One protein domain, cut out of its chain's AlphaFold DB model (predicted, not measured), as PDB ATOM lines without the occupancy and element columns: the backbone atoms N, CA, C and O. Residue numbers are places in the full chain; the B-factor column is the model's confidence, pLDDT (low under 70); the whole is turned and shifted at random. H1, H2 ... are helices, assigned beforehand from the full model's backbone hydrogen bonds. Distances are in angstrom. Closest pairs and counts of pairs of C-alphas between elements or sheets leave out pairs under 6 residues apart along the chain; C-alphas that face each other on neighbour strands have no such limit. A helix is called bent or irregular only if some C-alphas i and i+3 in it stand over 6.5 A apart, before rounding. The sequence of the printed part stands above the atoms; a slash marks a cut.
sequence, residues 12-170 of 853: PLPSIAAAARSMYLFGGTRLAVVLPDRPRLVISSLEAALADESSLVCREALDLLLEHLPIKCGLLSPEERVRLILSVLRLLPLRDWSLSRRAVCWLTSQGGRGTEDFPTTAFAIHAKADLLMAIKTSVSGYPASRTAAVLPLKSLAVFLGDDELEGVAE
ATOM      1  N   PRO A  12      -5.092 -14.013 -28.995       40.12
ATOM      2  CA  PRO A  12      -6.127 -13.994 -30.002       40.12
ATOM      3  C   PRO A  12      -7.491 -14.121 -29.288       40.12
ATOM      4  O   PRO A  12      -7.826 -15.150 -28.702       40.12
ATOM      5  N   LEU A  13      -8.313 -13.077 -29.433       44.56
ATOM      6  CA  LEU A  13      -9.758 -13.017 -29.151       44.56
ATOM      7  C   LEU A  13     -10.648 -14.156 -29.735       44.56
ATOM      8  O   LEU A  13     -11.736 -14.357 -29.198       44.56
ATOM      9  N   PRO A  14     -10.262 -14.980 -30.744       38.59
ATOM     10  CA  PRO A  14     -11.073 -16.115 -31.182       38.59
ATOM     11  C   PRO A  14     -11.222 -17.223 -30.132       38.59
ATOM     12  O   PRO A  14     -12.097 -18.065 -30.301       38.59
ATOM     13  N   SER A  15     -10.405 -17.268 -29.069       43.22
ATOM     14  CA  SER A  15     -10.490 -18.356 -28.081       43.22
ATOM     15  C   SER A  15     -11.745 -18.269 -27.205       43.22
ATOM     16  O   SER A  15     -12.293 -19.307 -26.851       43.22
ATOM     17  N   ILE A  16     -12.255 -17.063 -26.926       45.25
ATOM     18  CA  ILE A  16     -13.443 -16.855 -26.081       45.25
ATOM     19  C   ILE A  16     -14.717 -17.150 -26.880       45.25
ATOM     20  O   ILE A  16     -15.574 -17.903 -26.419       45.25
ATOM     21  N   ALA A  17     -14.802 -16.672 -28.126       38.66
ATOM     22  CA  ALA A  17     -15.891 -17.024 -29.039       38.66
ATOM     23  C   ALA A  17     -15.881 -18.525 -29.392       38.66
ATOM     24  O   ALA A  17     -16.936 -19.156 -29.465       38.66
ATOM     25  N   ALA A  18     -14.701 -19.137 -29.556       38.25
ATOM     26  CA  ALA A  18     -14.573 -20.583 -29.735       38.25
ATOM     27  C   ALA A  18     -14.919 -21.364 -28.456       38.25
ATOM     28  O   ALA A  18     -15.528 -22.425 -28.553       38.25
ATOM     29  N   ALA A  19     -14.598 -20.849 -27.264       45.38
ATOM     30  CA  ALA A  19     -14.983 -21.453 -25.990       45.38
ATOM     31  C   ALA A  19     -16.501 -21.389 -25.766       45.38
ATOM     32  O   ALA A  19     -17.090 -22.401 -25.387       45.38
ATOM     33  N   ALA A  20     -17.141 -20.256 -26.083       43.12
ATOM     34  CA  ALA A  20     -18.593 -20.083 -26.043       43.12
ATOM     35  C   ALA A  20     -19.305 -20.983 -27.070       43.12
ATOM     36  O   ALA A  20     -20.277 -21.656 -26.740       43.12
ATOM     37  N   ARG A  21     -18.777 -21.114 -28.296       42.25
ATOM     38  CA  ARG A  21     -19.301 -22.071 -29.295       42.25
ATOM     39  C   ARG A  21     -19.057 -23.532 -28.902       42.25
ATOM     40  O   ARG A  21     -19.898 -24.388 -29.154       42.25
ATOM     41  N   SER A  22     -17.947 -23.823 -28.225       42.72
ATOM     42  CA  SER A  22     -17.638 -25.149 -27.670       42.72
ATOM     43  C   SER A  22     -18.527 -25.511 -26.464       42.72
ATOM     44  O   SER A  22     -18.698 -26.693 -26.158       42.72
ATOM     45  N   MET A  23     -19.172 -24.534 -25.803       46.81
ATOM     46  CA  MET A  23     -20.203 -24.798 -24.781       46.81
ATOM     47  C   MET A  23     -21.439 -25.500 -25.353       46.81
ATOM     48  O   MET A  23     -22.030 -26.306 -24.645       46.81
ATOM     49  N   TYR A  24     -21.787 -25.263 -26.622       43.91
ATOM     50  CA  TYR A  24     -22.942 -25.898 -27.271       43.91
ATOM     51  C   TYR A  24     -22.670 -27.330 -27.764       43.91
ATOM     52  O   TYR A  24     -23.612 -28.080 -28.005       43.91
ATOM     53  N   LEU A  25     -21.400 -27.726 -27.922       42.47
ATOM     54  CA  LEU A  25     -21.019 -28.960 -28.629       42.47
ATOM     55  C   LEU A  25     -20.607 -30.128 -27.721       42.47
ATOM     56  O   LEU A  25     -20.593 -31.273 -28.172       42.47
ATOM     57  N   PHE A  26     -20.293 -29.884 -26.447       43.31
ATOM     58  CA  PHE A  26     -19.889 -30.937 -25.513       43.31
ATOM     59  C   PHE A  26     -20.992 -31.247 -24.498       43.31
ATOM     60  O   PHE A  26     -21.353 -30.401 -23.684       43.31
ATOM     61  N   GLY A  27     -21.482 -32.493 -24.500       42.62
ATOM     62  CA  GLY A  27     -22.412 -32.996 -23.486       42.62
ATOM     63  C   GLY A  27     -21.888 -32.767 -22.061       42.62
ATOM     64  O   GLY A  27     -20.721 -33.049 -21.767       42.62
ATOM     65  N   GLY A  28     -22.758 -32.254 -21.183       49.34
ATOM     66  CA  GLY A  28     -22.399 -31.667 -19.883       49.34
ATOM     67  C   GLY A  28     -21.602 -32.558 -18.920       49.34
ATOM     68  O   GLY A  28     -20.915 -32.045 -18.043       49.34
ATOM     69  N   THR A  29     -21.611 -33.879 -19.102       48.81
ATOM     70  CA  THR A  29     -20.959 -34.840 -18.199       48.81
ATOM     71  C   THR A  29     -19.460 -35.027 -18.437       48.81
ATOM     72  O   THR A  29     -18.728 -35.258 -17.481       48.81
ATOM     73  N   ARG A  30     -18.951 -34.905 -19.673       42.78
ATOM     74  CA  ARG A  30     -17.506 -35.089 -19.949       42.78
ATOM     75  C   ARG A  30     -16.671 -33.852 -19.646       42.78
ATOM     76  O   ARG A  30     -15.498 -33.972 -19.311       42.78
ATOM     77  N   LEU A  31     -17.265 -32.673 -19.765       46.78
ATOM     78  CA  LEU A  31     -16.545 -31.412 -19.637       46.78
ATOM     79  C   LEU A  31     -16.474 -30.927 -18.174       46.78
ATOM     80  O   LEU A  31     -15.482 -30.317 -17.784       46.78
ATOM     81  N   ALA A  32     -17.438 -31.328 -17.336       49.03
ATOM     82  CA  ALA A  32     -17.392 -31.158 -15.879       49.03
ATOM     83  C   ALA A  32     -16.245 -31.943 -15.201       49.03
ATOM     84  O   ALA A  32     -15.759 -31.541 -14.151       49.03
ATOM     85  N   VAL A  33     -15.785 -33.039 -15.817       50.50
ATOM     86  CA  VAL A  33     -14.673 -33.866 -15.308       50.50
ATOM     87  C   VAL A  33     -13.301 -33.261 -15.640       50.50
ATOM     88  O   VAL A  33     -12.345 -33.470 -14.903       50.50
ATOM     89  N   VAL A  34     -13.193 -32.503 -16.738       46.38
ATOM     90  CA  VAL A  34     -11.919 -31.929 -17.216       46.38
ATOM     91  C   VAL A  34     -11.676 -30.518 -16.665       46.38
ATOM     92  O   VAL A  34     -10.530 -30.142 -16.440       46.38
ATOM     93  N   LEU A  35     -12.737 -29.740 -16.421       49.16
ATOM     94  CA  LEU A  35     -12.676 -28.389 -15.849       49.16
ATOM     95  C   LEU A  35     -13.752 -28.248 -14.754       49.16
ATOM     96  O   LEU A  35     -14.845 -27.752 -15.039       49.16
ATOM     97  N   PRO A  36     -13.472 -28.682 -13.512       50.44
ATOM     98  CA  PRO A  36     -14.457 -28.672 -12.424       50.44
ATOM     99  C   PRO A  36     -14.925 -27.256 -12.039       50.44
ATOM    100  O   PRO A  36     -16.093 -27.072 -11.714       50.44
ATOM    101  N   ASP A  37     -14.066 -26.239 -12.183       61.38
ATOM    102  CA  ASP A  37     -14.378 -24.820 -11.924       61.38
ATOM    103  C   ASP A  37     -14.752 -24.024 -13.192       61.38
ATOM    104  O   ASP A  37     -14.706 -22.791 -13.208       61.38
ATOM    105  N   ARG A  38     -15.126 -24.701 -14.289       61.53
ATOM    106  CA  ARG A  38     -15.445 -24.058 -15.578       61.53
ATOM    107  C   ARG A  38     -16.387 -22.849 -15.481       61.53
ATOM    108  O   ARG A  38     -16.051 -21.837 -16.091       61.53
ATOM    109  N   PRO A  39     -17.541 -22.906 -14.789       61.91
ATOM    110  CA  PRO A  39     -18.449 -21.762 -14.763       61.91
ATOM    111  C   PRO A  39     -17.832 -20.569 -14.019       61.91
ATOM    112  O   PRO A  39     -17.916 -19.444 -14.500       61.91
ATOM    113  N   ARG A  40     -17.059 -20.804 -12.948       68.75
ATOM    114  CA  ARG A  40     -16.291 -19.744 -12.276       68.75
ATOM    115  C   ARG A  40     -15.237 -19.130 -13.191       68.75
ATOM    116  O   ARG A  40     -15.138 -17.913 -13.246       68.75
ATOM    117  N   LEU A  41     -14.504 -19.946 -13.948       75.62
ATOM    118  CA  LEU A  41     -13.459 -19.466 -14.854       75.62
ATOM    119  C   LEU A  41     -14.029 -18.650 -16.022       75.62
ATOM    120  O   LEU A  41     -13.490 -17.597 -16.354       75.62
ATOM    121  N   VAL A  42     -15.136 -19.103 -16.619       77.06
ATOM    122  CA  VAL A  42     -15.827 -18.367 -17.687       77.06
ATOM    123  C   VAL A  42     -16.346 -17.033 -17.156       77.06
ATOM    124  O   VAL A  42     -16.078 -15.998 -17.760       77.06
ATOM    125  N   ILE A  43     -17.008 -17.028 -15.999       81.94
ATOM    126  CA  ILE A  43     -17.556 -15.799 -15.421       81.94
ATOM    127  C   ILE A  43     -16.448 -14.833 -15.014       81.94
ATOM    128  O   ILE A  43     -16.510 -13.675 -15.399       81.94
ATOM    129  N   SER A  44     -15.386 -15.296 -14.356       82.94
ATOM    130  CA  SER A  44     -14.245 -14.437 -14.022       82.94
ATOM    131  C   SER A  44     -13.502 -13.924 -15.258       82.94
ATOM    132  O   SER A  44     -12.996 -12.807 -15.239       82.94
ATOM    133  N   SER A  45     -13.467 -14.686 -16.358       84.38
ATOM    134  CA  SER A  45     -12.902 -14.200 -17.624       84.38
ATOM    135  C   SER A  45     -13.763 -13.114 -18.274       84.38
ATOM    136  O   SER A  45     -13.225 -12.145 -18.803       84.38
ATOM    137  N   LEU A  46     -15.091 -13.236 -18.187       86.38
ATOM    138  CA  LEU A  46     -16.029 -12.215 -18.651       86.38
ATOM    139  C   LEU A  46     -15.980 -10.969 -17.761       86.38
ATOM    140  O   LEU A  46     -15.944  -9.864 -18.280       86.38
ATOM    141  N   GLU A  47     -15.912 -11.132 -16.439       87.69
ATOM    142  CA  GLU A  47     -15.706 -10.032 -15.488       87.69
ATOM    143  C   GLU A  47     -14.401  -9.280 -15.790       87.69
ATOM    144  O   GLU A  47     -14.401  -8.054 -15.822       87.69
ATOM    145  N   ALA A  48     -13.307 -10.002 -16.063       86.56
ATOM    146  CA  ALA A  48     -12.032  -9.400 -16.441       86.56
ATOM    147  C   ALA A  48     -12.110  -8.671 -17.791       86.56
ATOM    148  O   ALA A  48     -11.600  -7.563 -17.906       86.56
ATOM    149  N   ALA A  49     -12.783  -9.251 -18.791       87.94
ATOM    150  CA  ALA A  49     -12.971  -8.620 -20.098       87.94
ATOM    151  C   ALA A  49     -13.852  -7.360 -20.030       87.94
ATOM    152  O   ALA A  49     -13.596  -6.394 -20.738       87.94
ATOM    153  N   LEU A  50     -14.870  -7.351 -19.162       87.25
ATOM    154  CA  LEU A  50     -15.716  -6.182 -18.895       87.25
ATOM    155  C   LEU A  50     -15.027  -5.138 -18.000       87.25
ATOM    156  O   LEU A  50     -15.531  -4.030 -17.868       87.25
ATOM    157  N   ALA A  51     -13.904  -5.476 -17.367       86.62
ATOM    158  CA  ALA A  51     -13.088  -4.552 -16.581       86.62
ATOM    159  C   ALA A  51     -11.843  -4.059 -17.343       86.62
ATOM    160  O   ALA A  51     -11.003  -3.378 -16.754       86.62
ATOM    161  N   ASP A  52     -11.705  -4.417 -18.623       89.00
ATOM    162  CA  ASP A  52     -10.569  -4.037 -19.460       89.00
ATOM    163  C   ASP A  52     -10.577  -2.524 -19.751       89.00
ATOM    164  O   ASP A  52     -11.630  -1.899 -19.892       89.00
ATOM    165  N   GLU A  53      -9.394  -1.918 -19.854       85.12
ATOM    166  CA  GLU A  53      -9.255  -0.490 -20.176       85.12
ATOM    167  C   GLU A  53      -9.676  -0.184 -21.625       85.12
ATOM    168  O   GLU A  53     -10.039   0.946 -21.960       85.12
ATOM    169  N   SER A  54      -9.635  -1.187 -22.507       87.25
ATOM    170  CA  SER A  54     -10.007  -1.064 -23.910       87.25
ATOM    171  C   SER A  54     -11.516  -1.183 -24.104       87.25
ATOM    172  O   SER A  54     -12.100  -2.267 -24.026       87.25
ATOM    173  N   SER A  55     -12.148  -0.083 -24.521       86.00
ATOM    174  CA  SER A  55     -13.573  -0.078 -24.870       86.00
ATOM    175  C   SER A  55     -13.926  -1.057 -25.997       86.00
ATOM    176  O   SER A  55     -15.062  -1.518 -26.064       86.00
ATOM    177  N   LEU A  56     -12.970  -1.435 -26.858       85.94
ATOM    178  CA  LEU A  56     -13.172  -2.470 -27.877       85.94
ATOM    179  C   LEU A  56     -13.362  -3.859 -27.257       85.94
ATOM    180  O   LEU A  56     -14.251  -4.586 -27.688       85.94
ATOM    181  N   VAL A  57     -12.572  -4.212 -26.240       86.19
ATOM    182  CA  VAL A  57     -12.693  -5.505 -25.547       86.19
ATOM    183  C   VAL A  57     -14.037  -5.582 -24.827       86.19
ATOM    184  O   VAL A  57     -14.754  -6.570 -24.975       86.19
ATOM    185  N   CYS A  58     -14.436  -4.500 -24.154       87.12
ATOM    186  CA  CYS A  58     -15.740  -4.403 -23.501       87.12
ATOM    187  C   CYS A  58     -16.910  -4.519 -24.495       87.12
ATOM    188  O   CYS A  58     -17.905  -5.172 -24.187       87.12
ATOM    189  N   ARG A  59     -16.802  -3.930 -25.699       88.44
ATOM    190  CA  ARG A  59     -17.837  -4.043 -26.748       88.44
ATOM    191  C   ARG A  59     -17.998  -5.478 -27.225       88.44
ATOM    192  O   ARG A  59     -19.117  -5.968 -27.236       88.44
ATOM    193  N   GLU A  60     -16.897  -6.147 -27.555       86.69
ATOM    194  CA  GLU A  60     -16.923  -7.545 -28.004       86.69
ATOM    195  C   GLU A  60     -17.435  -8.486 -26.902       86.69
ATOM    196  O   GLU A  60     -18.182  -9.424 -27.176       86.69
ATOM    197  N   ALA A  61     -17.084  -8.220 -25.639       87.19
ATOM    198  CA  ALA A  61     -17.617  -8.965 -24.501       87.19
ATOM    199  C   ALA A  61     -19.137  -8.772 -24.351       87.19
ATOM    200  O   ALA A  61     -19.856  -9.748 -24.136       87.19
ATOM    201  N   LEU A  62     -19.641  -7.542 -24.500       87.44
ATOM    202  CA  LEU A  62     -21.079  -7.252 -24.479       87.44
ATOM    203  C   LEU A  62     -21.815  -7.847 -25.686       87.44
ATOM    204  O   LEU A  62     -22.912  -8.369 -25.515       87.44
ATOM    205  N   ASP A  63     -21.222  -7.817 -26.880       86.38
ATOM    206  CA  ASP A  63     -21.798  -8.426 -28.083       86.38
ATOM    207  C   ASP A  63     -21.894  -9.958 -27.916       86.38
ATOM    208  O   ASP A  63     -22.932 -10.553 -28.207       86.38
ATOM    209  N   LEU A  64     -20.886 -10.597 -27.306       85.19
ATOM    210  CA  LEU A  64     -20.949 -12.012 -26.922       85.19
ATOM    211  C   LEU A  64     -22.072 -12.286 -25.910       85.19
ATOM    212  O   LEU A  64     -22.789 -13.283 -26.037       85.19
ATOM    213  N   LEU A  65     -22.241 -11.418 -24.909       84.69
ATOM    214  CA  LEU A  65     -23.323 -11.534 -23.929       84.69
ATOM    215  C   LEU A  65     -24.706 -11.396 -24.586       84.69
ATOM    216  O   LEU A  65     -25.593 -12.203 -24.312       84.69
ATOM    217  N   LEU A  66     -24.878 -10.427 -25.485       82.75
ATOM    218  CA  LEU A  66     -26.115 -10.200 -26.236       82.75
ATOM    219  C   LEU A  66     -26.470 -11.377 -27.150       82.75
ATOM    220  O   LEU A  66     -27.621 -11.810 -27.165       82.75
ATOM    221  N   GLU A  67     -25.498 -11.914 -27.890       81.38
ATOM    222  CA  GLU A  67     -25.749 -12.963 -28.883       81.38
ATOM    223  C   GLU A  67     -25.844 -14.372 -28.286       81.38
ATOM    224  O   GLU A  67     -26.520 -15.241 -28.847       81.38
ATOM    225  N   HIS A  68     -25.128 -14.651 -27.194       78.06
ATOM    226  CA  HIS A  68     -24.911 -16.029 -26.739       78.06
ATOM    227  C   HIS A  68     -25.274 -16.288 -25.275       78.06
ATOM    228  O   HIS A  68     -25.478 -17.451 -24.914       78.06
ATOM    229  N   LEU A  69     -25.383 -15.252 -24.437       78.12
ATOM    230  CA  LEU A  69     -25.664 -15.368 -23.000       78.12
ATOM    231  C   LEU A  69     -26.718 -14.336 -22.550       78.12
ATOM    232  O   LEU A  69     -26.421 -13.465 -21.728       78.12
ATOM    233  N   PRO A  70     -27.967 -14.417 -23.049       76.94
ATOM    234  CA  PRO A  70     -29.041 -13.554 -22.564       76.94
ATOM    235  C   PRO A  70     -29.284 -13.791 -21.066       76.94
ATOM    236  O   PRO A  70     -29.057 -14.892 -20.567       76.94
ATOM    237  N   ILE A  71     -29.810 -12.799 -20.343       75.00
ATOM    238  CA  ILE A  71     -29.995 -12.880 -18.878       75.00
ATOM    239  C   ILE A  71     -30.805 -14.113 -18.442       75.00
ATOM    240  O   ILE A  71     -30.480 -14.745 -17.442       75.00
ATOM    241  N   LYS A  72     -31.798 -14.548 -19.226       70.06
ATOM    242  CA  LYS A  72     -32.571 -15.776 -18.952       70.06
ATOM    243  C   LYS A  72     -31.889 -17.087 -19.327       70.06
ATOM    244  O   LYS A  72     -32.531 -18.138 -19.293       70.06
ATOM    245  N   CYS A  73     -30.620 -17.069 -19.711       68.31
ATOM    246  CA  CYS A  73     -29.927 -18.293 -20.054       68.31
ATOM    247  C   CYS A  73     -29.885 -19.218 -18.825       68.31
ATOM    248  O   CYS A  73     -29.248 -18.902 -17.821       68.31
ATOM    249  N   GLY A  74     -30.532 -20.385 -18.913       67.38
ATOM    250  CA  GLY A  74     -30.503 -21.411 -17.860       67.38
ATOM    251  C   GLY A  74     -29.110 -22.007 -17.611       67.38
ATOM    252  O   GLY A  74     -28.958 -22.875 -16.760       67.38
ATOM    253  N   LEU A  75     -28.101 -21.549 -18.360       69.50
ATOM    254  CA  LEU A  75     -26.694 -21.891 -18.174       69.50
ATOM    255  C   LEU A  75     -26.046 -21.144 -17.000       69.50
ATOM    256  O   LEU A  75     -25.020 -21.608 -16.512       69.50
ATOM    257  N   LEU A  76     -26.607 -20.008 -16.567       75.00
ATOM    258  CA  LEU A  76     -26.051 -19.181 -15.495       75.00
ATOM    259  C   LEU A  76     -26.862 -19.330 -14.207       75.00
ATOM    260  O   LEU A  76     -28.083 -19.138 -14.202       75.00
ATOM    261  N   SER A  77     -26.172 -19.611 -13.100       81.44
ATOM    262  CA  SER A  77     -26.777 -19.557 -11.768       81.44
ATOM    263  C   SER A  77     -27.171 -18.112 -11.411       81.44
ATOM    264  O   SER A  77     -26.573 -17.164 -11.928       81.44
ATOM    265  N   PRO A  78     -28.163 -17.897 -10.527       82.00
ATOM    266  CA  PRO A  78     -28.577 -16.549 -10.126       82.00
ATOM    267  C   PRO A  78     -27.415 -15.715  -9.563       82.00
ATOM    268  O   PRO A  78     -27.291 -14.537  -9.885       82.00
ATOM    269  N   GLU A  79     -26.509 -16.329  -8.800       83.88
ATOM    270  CA  GLU A  79     -25.322 -15.652  -8.261       83.88
ATOM    271  C   GLU A  79     -24.351 -15.196  -9.361       83.88
ATOM    272  O   GLU A  79     -23.781 -14.109  -9.290       83.88
ATOM    273  N   GLU A  80     -24.162 -16.008 -10.403       84.56
ATOM    274  CA  GLU A  80     -23.317 -15.663 -11.552       84.56
ATOM    275  C   GLU A  80     -23.928 -14.544 -12.392       84.56
ATOM    276  O   GLU A  80     -23.207 -13.642 -12.821       84.56
ATOM    277  N   ARG A  81     -25.254 -14.556 -12.574       85.50
ATOM    278  CA  ARG A  81     -25.967 -13.468 -13.252       85.50
ATOM    279  C   ARG A  81     -25.802 -12.155 -12.503       85.50
ATOM    280  O   ARG A  81     -25.438 -11.159 -13.117       85.50
ATOM    281  N   VAL A  82     -25.984 -12.159 -11.182       88.12
ATOM    282  CA  VAL A  82     -25.789 -10.971 -10.337       88.12
ATOM    283  C   VAL A  82     -24.366 -10.420 -10.467       88.12
ATOM    284  O   VAL A  82     -24.192  -9.213 -10.631       88.12
ATOM    285  N   ARG A  83     -23.342 -11.282 -10.462       88.62
ATOM    286  CA  ARG A  83     -21.944 -10.855 -10.635       88.62
ATOM    287  C   ARG A  83     -21.656 -10.256 -12.013       88.62
ATOM    288  O   ARG A  83     -20.990  -9.225 -12.099       88.62
ATOM    289  N   LEU A  84     -22.188 -10.848 -13.082       89.19
ATOM    290  CA  LEU A  84     -22.067 -10.279 -14.425       89.19
ATOM    291  C   LEU A  84     -22.810  -8.946 -14.549       89.19
ATOM    292  O   LEU A  84     -22.244  -7.994 -15.076       89.19
ATOM    293  N   ILE A  85     -24.034  -8.850 -14.021       90.56
ATOM    294  CA  ILE A  85     -24.813  -7.604 -13.999       90.56
ATOM    295  C   ILE A  85     -24.034  -6.506 -13.274       90.56
ATOM    296  O   ILE A  85     -23.936  -5.398 -13.789       90.56
ATOM    297  N   LEU A  86     -23.416  -6.810 -12.129       90.12
ATOM    298  CA  LEU A  86     -22.547  -5.864 -11.426       90.12
ATOM    299  C   LEU A  86     -21.395  -5.376 -12.311       90.12
ATOM    300  O   LEU A  86     -21.142  -4.177 -12.359       90.12
ATOM    301  N   SER A  87     -20.714  -6.274 -13.022       90.25
ATOM    302  CA  SER A  87     -19.623  -5.904 -13.934       90.25
ATOM    303  C   SER A  87     -20.105  -5.045 -15.105       90.25
ATOM    304  O   SER A  87     -19.444  -4.072 -15.452       90.25
ATOM    305  N   VAL A  88     -21.284  -5.337 -15.658       90.75
ATOM    306  CA  VAL A  88     -21.897  -4.539 -16.731       90.75
ATOM    307  C   VAL A  88     -22.341  -3.161 -16.230       90.75
ATOM    308  O   VAL A  88     -22.098  -2.164 -16.904       90.75
ATOM    309  N   LEU A  89     -22.925  -3.059 -15.031       89.56
ATOM    310  CA  LEU A  89     -23.332  -1.775 -14.445       89.56
ATOM    311  C   LEU A  89     -22.145  -0.814 -14.285       89.56
ATOM    312  O   LEU A  89     -22.298   0.382 -14.514       89.56
ATOM    313  N   ARG A  90     -20.946  -1.329 -13.975       90.00
ATOM    314  CA  ARG A  90     -19.715  -0.524 -13.848       90.00
ATOM    315  C   ARG A  90     -19.274   0.139 -15.155       90.00
ATOM    316  O   ARG A  90     -18.509   1.098 -15.096       90.00
ATOM    317  N   LEU A  91     -19.745  -0.344 -16.306       88.75
ATOM    318  CA  LEU A  91     -19.433   0.230 -17.617       88.75
ATOM    319  C   LEU A  91     -20.273   1.472 -17.937       88.75
ATOM    320  O   LEU A  91     -19.816   2.337 -18.680       88.75
ATOM    321  N   LEU A  92     -21.480   1.587 -17.371       87.06
ATOM    322  CA  LEU A  92     -22.423   2.666 -17.697       87.06
ATOM    323  C   LEU A  92     -21.856   4.078 -17.450       87.06
ATOM    324  O   LEU A  92     -22.048   4.953 -18.298       87.06
ATOM    325  N   PRO A  93     -21.105   4.341 -16.360       85.88
ATOM    326  CA  PRO A  93     -20.560   5.671 -16.098       85.88
ATOM    327  C   PRO A  93     -19.411   6.101 -17.023       85.88
ATOM    328  O   PRO A  93     -19.003   7.261 -16.953       85.88
ATOM    329  N   LEU A  94     -18.875   5.215 -17.876       82.12
ATOM    330  CA  LEU A  94     -17.700   5.497 -18.718       82.12
ATOM    331  C   LEU A  94     -17.979   6.470 -19.882       82.12
ATOM    332  O   LEU A  94     -17.058   6.818 -20.614       82.12
ATOM    333  N   ARG A  95     -19.222   6.960 -20.033       71.00
ATOM    334  CA  ARG A  95     -19.666   7.939 -21.054       71.00
ATOM    335  C   ARG A  95     -19.480   7.496 -22.514       71.00
ATOM    336  O   ARG A  95     -19.564   8.320 -23.423       71.00
ATOM    337  N   ASP A  96     -19.314   6.202 -22.756       82.06
ATOM    338  CA  ASP A  96     -19.280   5.629 -24.099       82.06
ATOM    339  C   ASP A  96     -20.690   5.212 -24.538       82.06
ATOM    340  O   ASP A  96     -21.161   4.128 -24.193       82.06
ATOM    341  N   TRP A  97     -21.342   6.033 -25.370       81.50
ATOM    342  CA  TRP A  97     -22.714   5.788 -25.854       81.50
ATOM    343  C   TRP A  97     -22.928   4.361 -26.386       81.50
ATOM    344  O   TRP A  97     -23.883   3.675 -26.035       81.50
ATOM    345  N   SER A  98     -21.985   3.873 -27.198       84.81
ATOM    346  CA  SER A  98     -22.068   2.534 -27.795       84.81
ATOM    347  C   SER A  98     -21.915   1.376 -26.800       84.81
ATOM    348  O   SER A  98     -22.353   0.267 -27.108       84.81
ATOM    349  N   LEU A  99     -21.261   1.601 -25.656       85.44
ATOM    350  CA  LEU A  99     -21.143   0.618 -24.578       85.44
ATOM    351  C   LEU A  99     -22.392   0.657 -23.707       85.44
ATOM    352  O   LEU A  99     -22.987  -0.391 -23.474       85.44
ATOM    353  N   SER A 100     -22.821   1.856 -23.299       85.06
ATOM    354  CA  SER A 100     -24.018   2.047 -22.480       85.06
ATOM    355  C   SER A 100     -25.252   1.455 -23.151       85.06
ATOM    356  O   SER A 100     -25.950   0.669 -22.521       85.06
ATOM    357  N   ARG A 101     -25.450   1.698 -24.453       84.75
ATOM    358  CA  ARG A 101     -26.585   1.135 -25.198       84.75
ATOM    359  C   ARG A 101     -26.582  -0.393 -25.223       84.75
ATOM    360  O   ARG A 101     -27.611  -1.016 -24.994       84.75
ATOM    361  N   ARG A 102     -25.427  -1.022 -25.470       86.75
ATOM    362  CA  ARG A 102     -25.300  -2.494 -25.469       86.75
ATOM    363  C   ARG A 102     -25.534  -3.086 -24.084       86.75
ATOM    364  O   ARG A 102     -26.237  -4.085 -23.959       86.75
ATOM    365  N   ALA A 103     -24.953  -2.463 -23.062       86.94
ATOM    366  CA  ALA A 103     -25.142  -2.842 -21.671       86.94
ATOM    367  C   ALA A 103     -26.625  -2.763 -21.289       86.94
ATOM    368  O   ALA A 103     -27.172  -3.742 -20.791       86.94
ATOM    369  N   VAL A 104     -27.292  -1.650 -21.605       84.56
ATOM    370  CA  VAL A 104     -28.731  -1.454 -21.399       84.56
ATOM    371  C   VAL A 104     -29.548  -2.508 -22.144       84.56
ATOM    372  O   VAL A 104     -30.336  -3.197 -21.506       84.56
ATOM    373  N   CYS A 105     -29.306  -2.721 -23.441       83.25
ATOM    374  CA  CYS A 105     -30.007  -3.733 -24.242       83.25
ATOM    375  C   CYS A 105     -29.885  -5.144 -23.648       83.25
ATOM    376  O   CYS A 105     -30.834  -5.930 -23.692       83.25
ATOM    377  N   TRP A 106     -28.716  -5.482 -23.093       86.12
ATOM    378  CA  TRP A 106     -28.505  -6.769 -22.438       86.12
ATOM    379  C   TRP A 106     -29.249  -6.839 -21.101       86.12
ATOM    380  O   TRP A 106     -29.982  -7.801 -20.869       86.12
ATOM    381  N   LEU A 107     -29.129  -5.794 -20.273       82.75
ATOM    382  CA  LEU A 107     -29.801  -5.650 -18.975       82.75
ATOM    383  C   LEU A 107     -31.327  -5.667 -19.079       82.75
ATOM    384  O   LEU A 107     -31.993  -6.161 -18.173       82.75
ATOM    385  N   THR A 108     -31.886  -5.170 -20.179       76.38
ATOM    386  CA  THR A 108     -33.333  -5.144 -20.415       76.38
ATOM    387  C   THR A 108     -33.829  -6.284 -21.288       76.38
ATOM    388  O   THR A 108     -35.026  -6.390 -21.550       76.38
ATOM    389  N   SER A 109     -32.940  -7.203 -21.681       71.88
ATOM    390  CA  SER A 109     -33.238  -8.345 -22.552       71.88
ATOM    391  C   SER A 109     -33.856  -7.970 -23.910       71.88
ATOM    392  O   SER A 109     -34.499  -8.802 -24.546       71.88
ATOM    393  N   GLN A 110     -33.607  -6.751 -24.401       66.38
ATOM    394  CA  GLN A 110     -34.127  -6.237 -25.677       66.38
ATOM    395  C   GLN A 110     -33.411  -6.802 -26.925       66.38
ATOM    396  O   GLN A 110     -33.741  -6.451 -28.053       66.38
ATOM    397  N   GLY A 111     -32.452  -7.719 -26.762       53.00
ATOM    398  CA  GLY A 111     -31.695  -8.329 -27.867       53.00
ATOM    399  C   GLY A 111     -32.455  -9.361 -28.721       53.00
ATOM    400  O   GLY A 111     -31.890  -9.899 -29.673       53.00
ATOM    401  N   GLY A 112     -33.716  -9.675 -28.402       47.97
ATOM    402  CA  GLY A 112     -34.527 -10.630 -29.162       47.97
ATOM    403  C   GLY A 112     -35.169  -9.987 -30.392       47.97
ATOM    404  O   GLY A 112     -36.028  -9.121 -30.258       47.97
ATOM    405  N   ARG A 113     -34.796 -10.421 -31.604       40.97
ATOM    406  CA  ARG A 113     -35.494 -10.022 -32.838       40.97
ATOM    407  C   ARG A 113     -36.984 -10.370 -32.743       40.97
ATOM    408  O   ARG A 113     -37.340 -11.535 -32.882       40.97
ATOM    409  N   GLY A 114     -37.816  -9.339 -32.635       44.25
ATOM    410  CA  GLY A 114     -39.224  -9.365 -33.018       44.25
ATOM    411  C   GLY A 114     -40.188  -9.802 -31.923       44.25
ATOM    412  O   GLY A 114     -40.425 -10.990 -31.767       44.25
ATOM    413  N   THR A 115     -40.798  -8.816 -31.267       37.53
ATOM    414  CA  THR A 115     -42.239  -8.740 -30.954       37.53
ATOM    415  C   THR A 115     -42.491  -7.378 -30.317       37.53
ATOM    416  O   THR A 115     -41.813  -7.023 -29.359       37.53
ATOM    417  N   GLU A 116     -43.435  -6.613 -30.863       40.22
ATOM    418  CA  GLU A 116     -43.858  -5.275 -30.408       40.22
ATOM    419  C   GLU A 116     -44.612  -5.289 -29.059       40.22
ATOM    420  O   GLU A 116     -45.451  -4.432 -28.793       40.22
ATOM    421  N   ASP A 117     -44.325  -6.259 -28.188       39.38
ATOM    422  CA  ASP A 117     -44.939  -6.350 -26.868       39.38
ATOM    423  C   ASP A 117     -44.123  -5.525 -25.865       39.38
ATOM    424  O   ASP A 117     -42.914  -5.706 -25.710       39.38
ATOM    425  N   PHE A 118     -44.809  -4.587 -25.210       48.75
ATOM    426  CA  PHE A 118     -44.289  -3.540 -24.327       48.75
ATOM    427  C   PHE A 118     -42.991  -3.903 -23.558       48.75
ATOM    428  O   PHE A 118     -43.007  -4.844 -22.747       48.75
ATOM    429  N   PRO A 119     -41.900  -3.111 -23.696       57.50
ATOM    430  CA  PRO A 119     -40.572  -3.394 -23.122       57.50
ATOM    431  C   PRO A 119     -40.575  -3.586 -21.595       57.50
ATOM    432  O   PRO A 119     -39.746  -4.309 -21.039       57.50
ATOM    433  N   THR A 120     -41.554  -3.005 -20.907       58.03
ATOM    434  CA  THR A 120     -41.749  -3.073 -19.456       58.03
ATOM    435  C   THR A 120     -42.221  -4.438 -18.946       58.03
ATOM    436  O   THR A 120     -41.904  -4.797 -17.812       58.03
ATOM    437  N   THR A 121     -42.952  -5.226 -19.744       59.41
ATOM    438  CA  THR A 121     -43.445  -6.553 -19.314       59.41
ATOM    439  C   THR A 121     -42.361  -7.625 -19.419       59.41
ATOM    440  O   THR A 121     -42.144  -8.384 -18.470       59.41
ATOM    441  N   ALA A 122     -41.608  -7.631 -20.521       62.28
ATOM    442  CA  ALA A 122     -40.445  -8.493 -20.696       62.28
ATOM    443  C   ALA A 122     -39.370  -8.196 -19.637       62.28
ATOM    444  O   ALA A 122     -38.867  -9.112 -18.989       62.28
ATOM    445  N   PHE A 123     -39.087  -6.923 -19.356       71.44
ATOM    446  CA  PHE A 123     -38.151  -6.543 -18.301       71.44
ATOM    447  C   PHE A 123     -38.569  -7.057 -16.908       71.44
ATOM    448  O   PHE A 123     -37.766  -7.699 -16.216       71.44
ATOM    449  N   ALA A 124     -39.836  -6.851 -16.525       63.94
ATOM    450  CA  ALA A 124     -40.383  -7.299 -15.243       63.94
ATOM    451  C   ALA A 124     -40.274  -8.820 -15.054       63.94
ATOM    452  O   ALA A 124     -39.936  -9.294 -13.969       63.94
ATOM    453  N   ILE A 125     -40.535  -9.585 -16.116       64.06
ATOM    454  CA  ILE A 125     -40.552 -11.050 -16.081       64.06
ATOM    455  C   ILE A 125     -39.134 -11.638 -16.220       64.06
ATOM    456  O   ILE A 125     -38.923 -12.803 -15.860       64.06
ATOM    457  N   HIS A 126     -38.162 -10.892 -16.768       69.31
ATOM    458  CA  HIS A 126     -36.873 -11.458 -17.180       69.31
ATOM    459  C   HIS A 126     -35.621 -10.956 -16.476       69.31
ATOM    460  O   HIS A 126     -34.729 -11.773 -16.255       69.31
ATOM    461  N   ALA A 127     -35.544  -9.679 -16.114       79.94
ATOM    462  CA  ALA A 127     -34.305  -9.096 -15.599       79.94
ATOM    463  C   ALA A 127     -34.477  -8.369 -14.261       79.94
ATOM    464  O   ALA A 127     -33.508  -8.249 -13.509       79.94
ATOM    465  N   LYS A 128     -35.704  -7.943 -13.915       86.19
ATOM    466  CA  LYS A 128     -35.980  -7.142 -12.710       86.19
ATOM    467  C   LYS A 128     -35.393  -7.749 -11.429       86.19
ATOM    468  O   LYS A 128     -34.721  -7.044 -10.685       86.19
ATOM    469  N   ALA A 129     -35.632  -9.033 -11.153       86.25
ATOM    470  CA  ALA A 129     -35.219  -9.655  -9.889       86.25
ATOM    471  C   ALA A 129     -33.690  -9.717  -9.719       86.25
ATOM    472  O   ALA A 129     -33.171  -9.322  -8.673       86.25
ATOM    473  N   ASP A 130     -32.970 -10.160 -10.753       87.69
ATOM    474  CA  ASP A 130     -31.508 -10.261 -10.716       87.69
ATOM    475  C   ASP A 130     -30.857  -8.867 -10.695       87.69
ATOM    476  O   ASP A 130     -29.877  -8.651  -9.981       87.69
ATOM    477  N   LEU A 131     -31.434  -7.892 -11.410       88.50
ATOM    478  CA  LEU A 131     -30.967  -6.505 -11.408       88.50
ATOM    479  C   LEU A 131     -31.178  -5.827 -10.049       88.50
ATOM    480  O   LEU A 131     -30.264  -5.179  -9.539       88.50
ATOM    481  N   LEU A 132     -32.348  -6.008  -9.427       90.06
ATOM    482  CA  LEU A 132     -32.610  -5.519  -8.071       90.06
ATOM    483  C   LEU A 132     -31.611  -6.103  -7.074       90.06
ATOM    484  O   LEU A 132     -31.094  -5.372  -6.231       90.06
ATOM    485  N   MET A 133     -31.332  -7.404  -7.174       90.38
ATOM    486  CA  MET A 133     -30.354  -8.059  -6.315       90.38
ATOM    487  C   MET A 133     -28.959  -7.468  -6.529       90.38
ATOM    488  O   MET A 133     -28.325  -7.066  -5.560       90.38
ATOM    489  N   ALA A 134     -28.517  -7.322  -7.780       90.19
ATOM    490  CA  ALA A 134     -27.222  -6.735  -8.109       90.19
ATOM    491  C   ALA A 134     -27.068  -5.305  -7.581       90.19
ATOM    492  O   ALA A 134     -26.077  -5.001  -6.919       90.19
ATOM    493  N   ILE A 135     -28.059  -4.437  -7.793       91.12
ATOM    494  CA  ILE A 135     -28.003  -3.059  -7.293       91.12
ATOM    495  C   ILE A 135     -27.972  -3.054  -5.760       91.12
ATOM    496  O   ILE A 135     -27.126  -2.373  -5.181       91.12
ATOM    497  N   LYS A 136     -28.806  -3.868  -5.093       91.56
ATOM    498  CA  LYS A 136     -28.793  -4.019  -3.626       91.56
ATOM    499  C   LYS A 136     -27.436  -4.497  -3.112       91.56
ATOM    500  O   LYS A 136     -26.927  -3.940  -2.142       91.56
ATOM    501  N   THR A 137     -26.810  -5.468  -3.776       91.38
ATOM    502  CA  THR A 137     -25.454  -5.928  -3.443       91.38
ATOM    503  C   THR A 137     -24.433  -4.804  -3.625       91.38
ATOM    504  O   THR A 137     -23.583  -4.608  -2.756       91.38
ATOM    505  N   SER A 138     -24.546  -4.018  -4.701       90.44
ATOM    506  CA  SER A 138     -23.644  -2.898  -4.976       90.44
ATOM    507  C   SER A 138     -23.706  -1.804  -3.912       90.44
ATOM    508  O   SER A 138     -22.666  -1.251  -3.567       90.44
ATOM    509  N   VAL A 139     -24.899  -1.479  -3.405       90.31
ATOM    510  CA  VAL A 139     -25.077  -0.443  -2.371       90.31
ATOM    511  C   VAL A 139     -24.878  -0.978  -0.949       90.31
ATOM    512  O   VAL A 139     -24.688  -0.210  -0.015       90.31
ATOM    513  N   SER A 140     -24.858  -2.297  -0.750       88.12
ATOM    514  CA  SER A 140     -24.593  -2.878   0.574       88.12
ATOM    515  C   SER A 140     -23.107  -2.826   0.954       88.12
ATOM    516  O   SER A 140     -22.784  -2.694   2.135       88.12
ATOM    517  N   GLY A 141     -22.202  -2.889  -0.030       85.19
ATOM    518  CA  GLY A 141     -20.749  -2.908   0.185       85.19
ATOM    519  C   GLY A 141     -20.171  -1.602   0.746       85.19
ATOM    520  O   GLY A 141     -20.741  -0.529   0.554       85.19
ATOM    521  N   TYR A 142     -19.020  -1.695   1.421       85.81
ATOM    522  CA  TYR A 142     -18.277  -0.541   1.942       85.81
ATOM    523  C   TYR A 142     -17.244  -0.061   0.913       85.81
ATOM    524  O   TYR A 142     -16.367  -0.843   0.531       85.81
ATOM    525  N   PRO A 143     -17.323   1.193   0.439       88.50
ATOM    526  CA  PRO A 143     -16.388   1.700  -0.555       88.50
ATOM    527  C   PRO A 143     -15.021   2.020   0.064       88.50
ATOM    528  O   PRO A 143     -14.928   2.611   1.135       88.50
ATOM    529  N   ALA A 144     -13.946   1.666  -0.645       87.56
ATOM    530  CA  ALA A 144     -12.570   1.976  -0.240       87.56
ATOM    531  C   ALA A 144     -12.062   3.329  -0.778       87.56
ATOM    532  O   ALA A 144     -10.995   3.793  -0.387       87.56
ATOM    533  N   SER A 145     -12.788   3.950  -1.712       90.56
ATOM    534  CA  SER A 145     -12.395   5.199  -2.366       90.56
ATOM    535  C   SER A 145     -13.615   6.015  -2.794       90.56
ATOM    536  O   SER A 145     -14.706   5.473  -2.985       90.56
ATOM    537  N   ARG A 146     -13.412   7.315  -3.044       88.88
ATOM    538  CA  ARG A 146     -14.447   8.215  -3.586       88.88
ATOM    539  C   ARG A 146     -15.054   7.703  -4.893       88.88
ATOM    540  O   ARG A 146     -16.260   7.809  -5.091       88.88
ATOM    541  N   THR A 147     -14.237   7.148  -5.791       88.25
ATOM    542  CA  THR A 147     -14.725   6.604  -7.067       88.25
ATOM    543  C   THR A 147     -15.600   5.378  -6.847       88.25
ATOM    544  O   THR A 147     -16.667   5.296  -7.445       88.25
ATOM    545  N   ALA A 148     -15.208   4.480  -5.940       87.56
ATOM    546  CA  ALA A 148     -16.000   3.307  -5.583       87.56
ATOM    547  C   ALA A 148     -17.306   3.670  -4.856       87.56
ATOM    548  O   ALA A 148     -18.307   2.993  -5.062       87.56
ATOM    549  N   ALA A 149     -17.314   4.739  -4.050       89.44
ATOM    550  CA  ALA A 149     -18.503   5.205  -3.330       89.44
ATOM    551  C   ALA A 149     -19.568   5.801  -4.265       89.44
ATOM    552  O   ALA A 149     -20.768   5.621  -4.101       89.44
ATOM    553  N   VAL A 150     -19.128   6.517  -5.291       91.38
ATOM    554  CA  VAL A 150     -20.045   7.197  -6.209       91.38
ATOM    555  C   VAL A 150     -20.520   6.277  -7.344       91.38
ATOM    556  O   VAL A 150     -21.586   6.493  -7.920       91.38
ATOM    557  N   LEU A 151     -19.752   5.231  -7.663       91.31
ATOM    558  CA  LEU A 151     -20.011   4.328  -8.788       91.31
ATOM    559  C   LEU A 151     -21.431   3.730  -8.811       91.31
ATOM    560  O   LEU A 151     -22.039   3.772  -9.883       91.31
ATOM    561  N   PRO A 152     -22.003   3.218  -7.699       91.44
ATOM    562  CA  PRO A 152     -23.348   2.644  -7.717       91.44
ATOM    563  C   PRO A 152     -24.415   3.683  -8.079       91.44
ATOM    564  O   PRO A 152     -25.306   3.395  -8.873       91.44
ATOM    565  N   LEU A 153     -24.285   4.906  -7.551       91.75
ATOM    566  CA  LEU A 153     -25.220   6.005  -7.800       91.75
ATOM    567  C   LEU A 153     -25.125   6.500  -9.246       91.75
ATOM    568  O   LEU A 153     -26.149   6.643  -9.905       91.75
ATOM    569  N   LYS A 154     -23.907   6.660  -9.779       91.12
ATOM    570  CA  LYS A 154     -23.689   7.016 -11.192       91.12
ATOM    571  C   LYS A 154     -24.242   5.976 -12.150       91.12
ATOM    572  O   LYS A 154     -24.879   6.325 -13.137       91.12
ATOM    573  N   SER A 155     -23.980   4.703 -11.866       90.25
ATOM    574  CA  SER A 155     -24.446   3.598 -12.708       90.25
ATOM    575  C   SER A 155     -25.971   3.565 -12.736       90.25
ATOM    576  O   SER A 155     -26.560   3.419 -13.802       90.25
ATOM    577  N   LEU A 156     -26.605   3.779 -11.577       90.06
ATOM    578  CA  LEU A 156     -28.054   3.861 -11.459       90.06
ATOM    579  C   LEU A 156     -28.623   5.092 -12.179       90.06
ATOM    580  O   LEU A 156     -29.580   4.949 -12.925       90.06
ATOM    581  N   ALA A 157     -28.026   6.276 -12.022       87.94
ATOM    582  CA  ALA A 157     -28.487   7.492 -12.692       87.94
ATOM    583  C   ALA A 157     -28.421   7.374 -14.224       87.94
ATOM    584  O   ALA A 157     -29.377   7.732 -14.904       87.94
ATOM    585  N   VAL A 158     -27.323   6.829 -14.762       88.19
ATOM    586  CA  VAL A 158     -27.178   6.595 -16.210       88.19
ATOM    587  C   VAL A 158     -28.167   5.542 -16.701       88.19
ATOM    588  O   VAL A 158     -28.749   5.716 -17.762       88.19
ATOM    589  N   PHE A 159     -28.380   4.470 -15.934       86.94
ATOM    590  CA  PHE A 159     -29.337   3.428 -16.303       86.94
ATOM    591  C   PHE A 159     -30.785   3.936 -16.313       86.94
ATOM    592  O   PHE A 159     -31.544   3.600 -17.209       86.94
ATOM    593  N   LEU A 160     -31.175   4.736 -15.317       84.69
ATOM    594  CA  LEU A 160     -32.534   5.270 -15.211       84.69
ATOM    595  C   LEU A 160     -32.803   6.407 -16.203       84.69
ATOM    596  O   LEU A 160     -33.955   6.622 -16.555       84.69
ATOM    597  N   GLY A 161     -31.764   7.140 -16.612       79.94
ATOM    598  CA  GLY A 161     -31.862   8.280 -17.523       79.94
ATOM    599  C   GLY A 161     -31.800   7.950 -19.009       79.94
ATOM    600  O   GLY A 161     -31.661   8.875 -19.801       79.94
ATOM    601  N   ASP A 162     -31.855   6.674 -19.388       77.06
ATOM    602  CA  ASP A 162     -31.928   6.274 -20.793       77.06
ATOM    603  C   ASP A 162     -33.374   6.402 -21.304       77.06
ATOM    604  O   ASP A 162     -34.275   5.712 -20.821       77.06
ATOM    605  N   ASP A 163     -33.593   7.284 -22.284       67.38
ATOM    606  CA  ASP A 163     -34.913   7.550 -22.873       67.38
ATOM    607  C   ASP A 163     -35.517   6.296 -23.544       67.38
ATOM    608  O   ASP A 163     -36.737   6.182 -23.659       67.38
ATOM    609  N   GLU A 164     -34.694   5.313 -23.947       67.69
ATOM    610  CA  GLU A 164     -35.167   4.030 -24.501       67.69
ATOM    611  C   GLU A 164     -35.820   3.119 -23.421       67.69
ATOM    612  O   GLU A 164     -36.384   2.070 -23.750       67.69
ATOM    613  N   LEU A 165     -35.768   3.501 -22.134       68.94
ATOM    614  CA  LEU A 165     -36.221   2.715 -20.975       68.94
ATOM    615  C   LEU A 165     -37.391   3.342 -20.196       68.94
ATOM    616  O   LEU A 165     -37.500   3.179 -18.974       68.94
ATOM    617  N   GLU A 166     -38.295   4.027 -20.891       67.69
ATOM    618  CA  GLU A 166     -39.469   4.646 -20.273       67.69
ATOM    619  C   GLU A 166     -40.274   3.628 -19.425       67.69
ATOM    620  O   GLU A 166     -40.613   2.522 -19.860       67.69
ATOM    621  N   GLY A 167     -40.522   3.966 -18.155       71.75
ATOM    622  CA  GLY A 167     -41.231   3.113 -17.189       71.75
ATOM    623  C   GLY A 167     -40.376   2.090 -16.418       71.75
ATOM    624  O   GLY A 167     -40.854   1.529 -15.431       71.75
ATOM    625  N   VAL A 168     -39.103   1.858 -16.769       79.50
ATOM    626  CA  VAL A 168     -38.213   0.968 -15.982       79.50
ATOM    627  C   VAL A 168     -37.943   1.540 -14.588       79.50
ATOM    628  O   VAL A 168     -37.949   0.803 -13.595       79.50
ATOM    629  N   ALA A 169     -37.772   2.860 -14.494       80.56
ATOM    630  CA  ALA A 169     -37.595   3.555 -13.222       80.56
ATOM    631  C   ALA A 169     -38.792   3.355 -12.283       80.56
ATOM    632  O   ALA A 169     -38.606   3.051 -11.103       80.56
ATOM    633  N   GLU A 170     -40.018   3.414 -12.809       81.56
ATOM    634  CA  GLU A 170     -41.244   3.188 -12.036       81.56
ATOM    635  C   GLU A 170     -41.333   1.764 -11.473       81.56
ATOM    636  O   GLU A 170     -41.922   1.551 -10.415       81.56
TER     637      GLU A 170
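AT A GLANCE: This is residues 12 to 170 of the 853 residues of the protein "N-terminal domain-containing protein" of Cyclospora cayetanensis (UniProt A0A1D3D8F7). Four helices, H3 to H6, stand in a ring as an up-and-down bundle, and the helical hairpin of H8 and H9 packs across it, H8 crossing H5 steeply. H1 and H2 hang loosely at one end, where residues 24 to 30 and 32 to 38 stick out; residues 113 to 118 stick out elsewhere, before the short H7. The printed part has 159 residues with nine named helices, H1 to H9 in order, and no named strand: all helix. It is compact, with a radius of gyration of the C-alphas of 16.1 A and spans of 45 by 43 by 28 A.

HOW THE PARTS SIT: Start at H1, residues 14 to 23; it is close to but not clearly touching H4, residues 55 to 68, the C-alphas of Ala 17 and Leu 64 being closest at 7.4 A. H2, residues 28 to 34, is close to but not clearly touching H3, residues 38 to 50, with C-alphas 32 and 38 closest at 7.4 A. H3 and H4 form a hairpin, touching closest at C-alphas 50 and 58, 4.9 A, at a steep tilt of 42 degrees, opposite ways. Next find the hub H5, residues 78 to 89; it touches H3, closest at C-alphas 87 and 47, 5.9 A, at a shallow tilt of 12 degrees, the same way. H6, residues 97 to 107, touches H4, closest at C-alphas 106 and 66, 5.6 A. H5 and H6, a hairpin, only just touch, with 3 pairs of C-alphas within 8 A, closest at C-alphas 88 and 103, 6.1 A. H3 to H6 are a bundle, up and down, each running against the one before it. H7, residues 119 to 126, and H8, residues 128 to 140, meet only through their link. H8 touches H5, closest at C-alphas 134 and 82, 5.0 A, at a steep tilt of 69.6 degrees, only just short of perpendicular. H9, residues 146 to 160, forms a hairpin with H8; they only just touch, with 3 pairs within 8 A, closest at C-alphas 152 and 138, 6.2 A. Every O i to N i+4 pair is within hydrogen-bond range in H1, H3, H4, H5, H7 and H8, against 6 of 7 in H6, 9 of 11 in H9 and 0 of 3 in H2, where 1 of 4 O i to N i+3 pairs is.

IN THESE COORDINATES: Find C-alpha 14 at (-11.073, -16.115, -31.182), where H1 begins. H3 is 18.2 A long, H4 19.7 A, H5 16.3 A and H8 18.0 A. H9, 21.7 A, ends at C-alpha 160, (-32.534, 5.270, -15.211), and is irregular: C-alphas 149 and 152 are 7.0 A apart.

THE WHOLE: The C-alphas farthest apart are those of Val 33 and Asp 163, 46.7 A. The printed part has no cut, and the link from H6 to H7 is long, with 11 residues. The mean pLDDT of the printed part is 74.3; look for values under 70 at residues 12 to 40, 73 to 75, 110 to 122, 124 to 126 and 163 to 166.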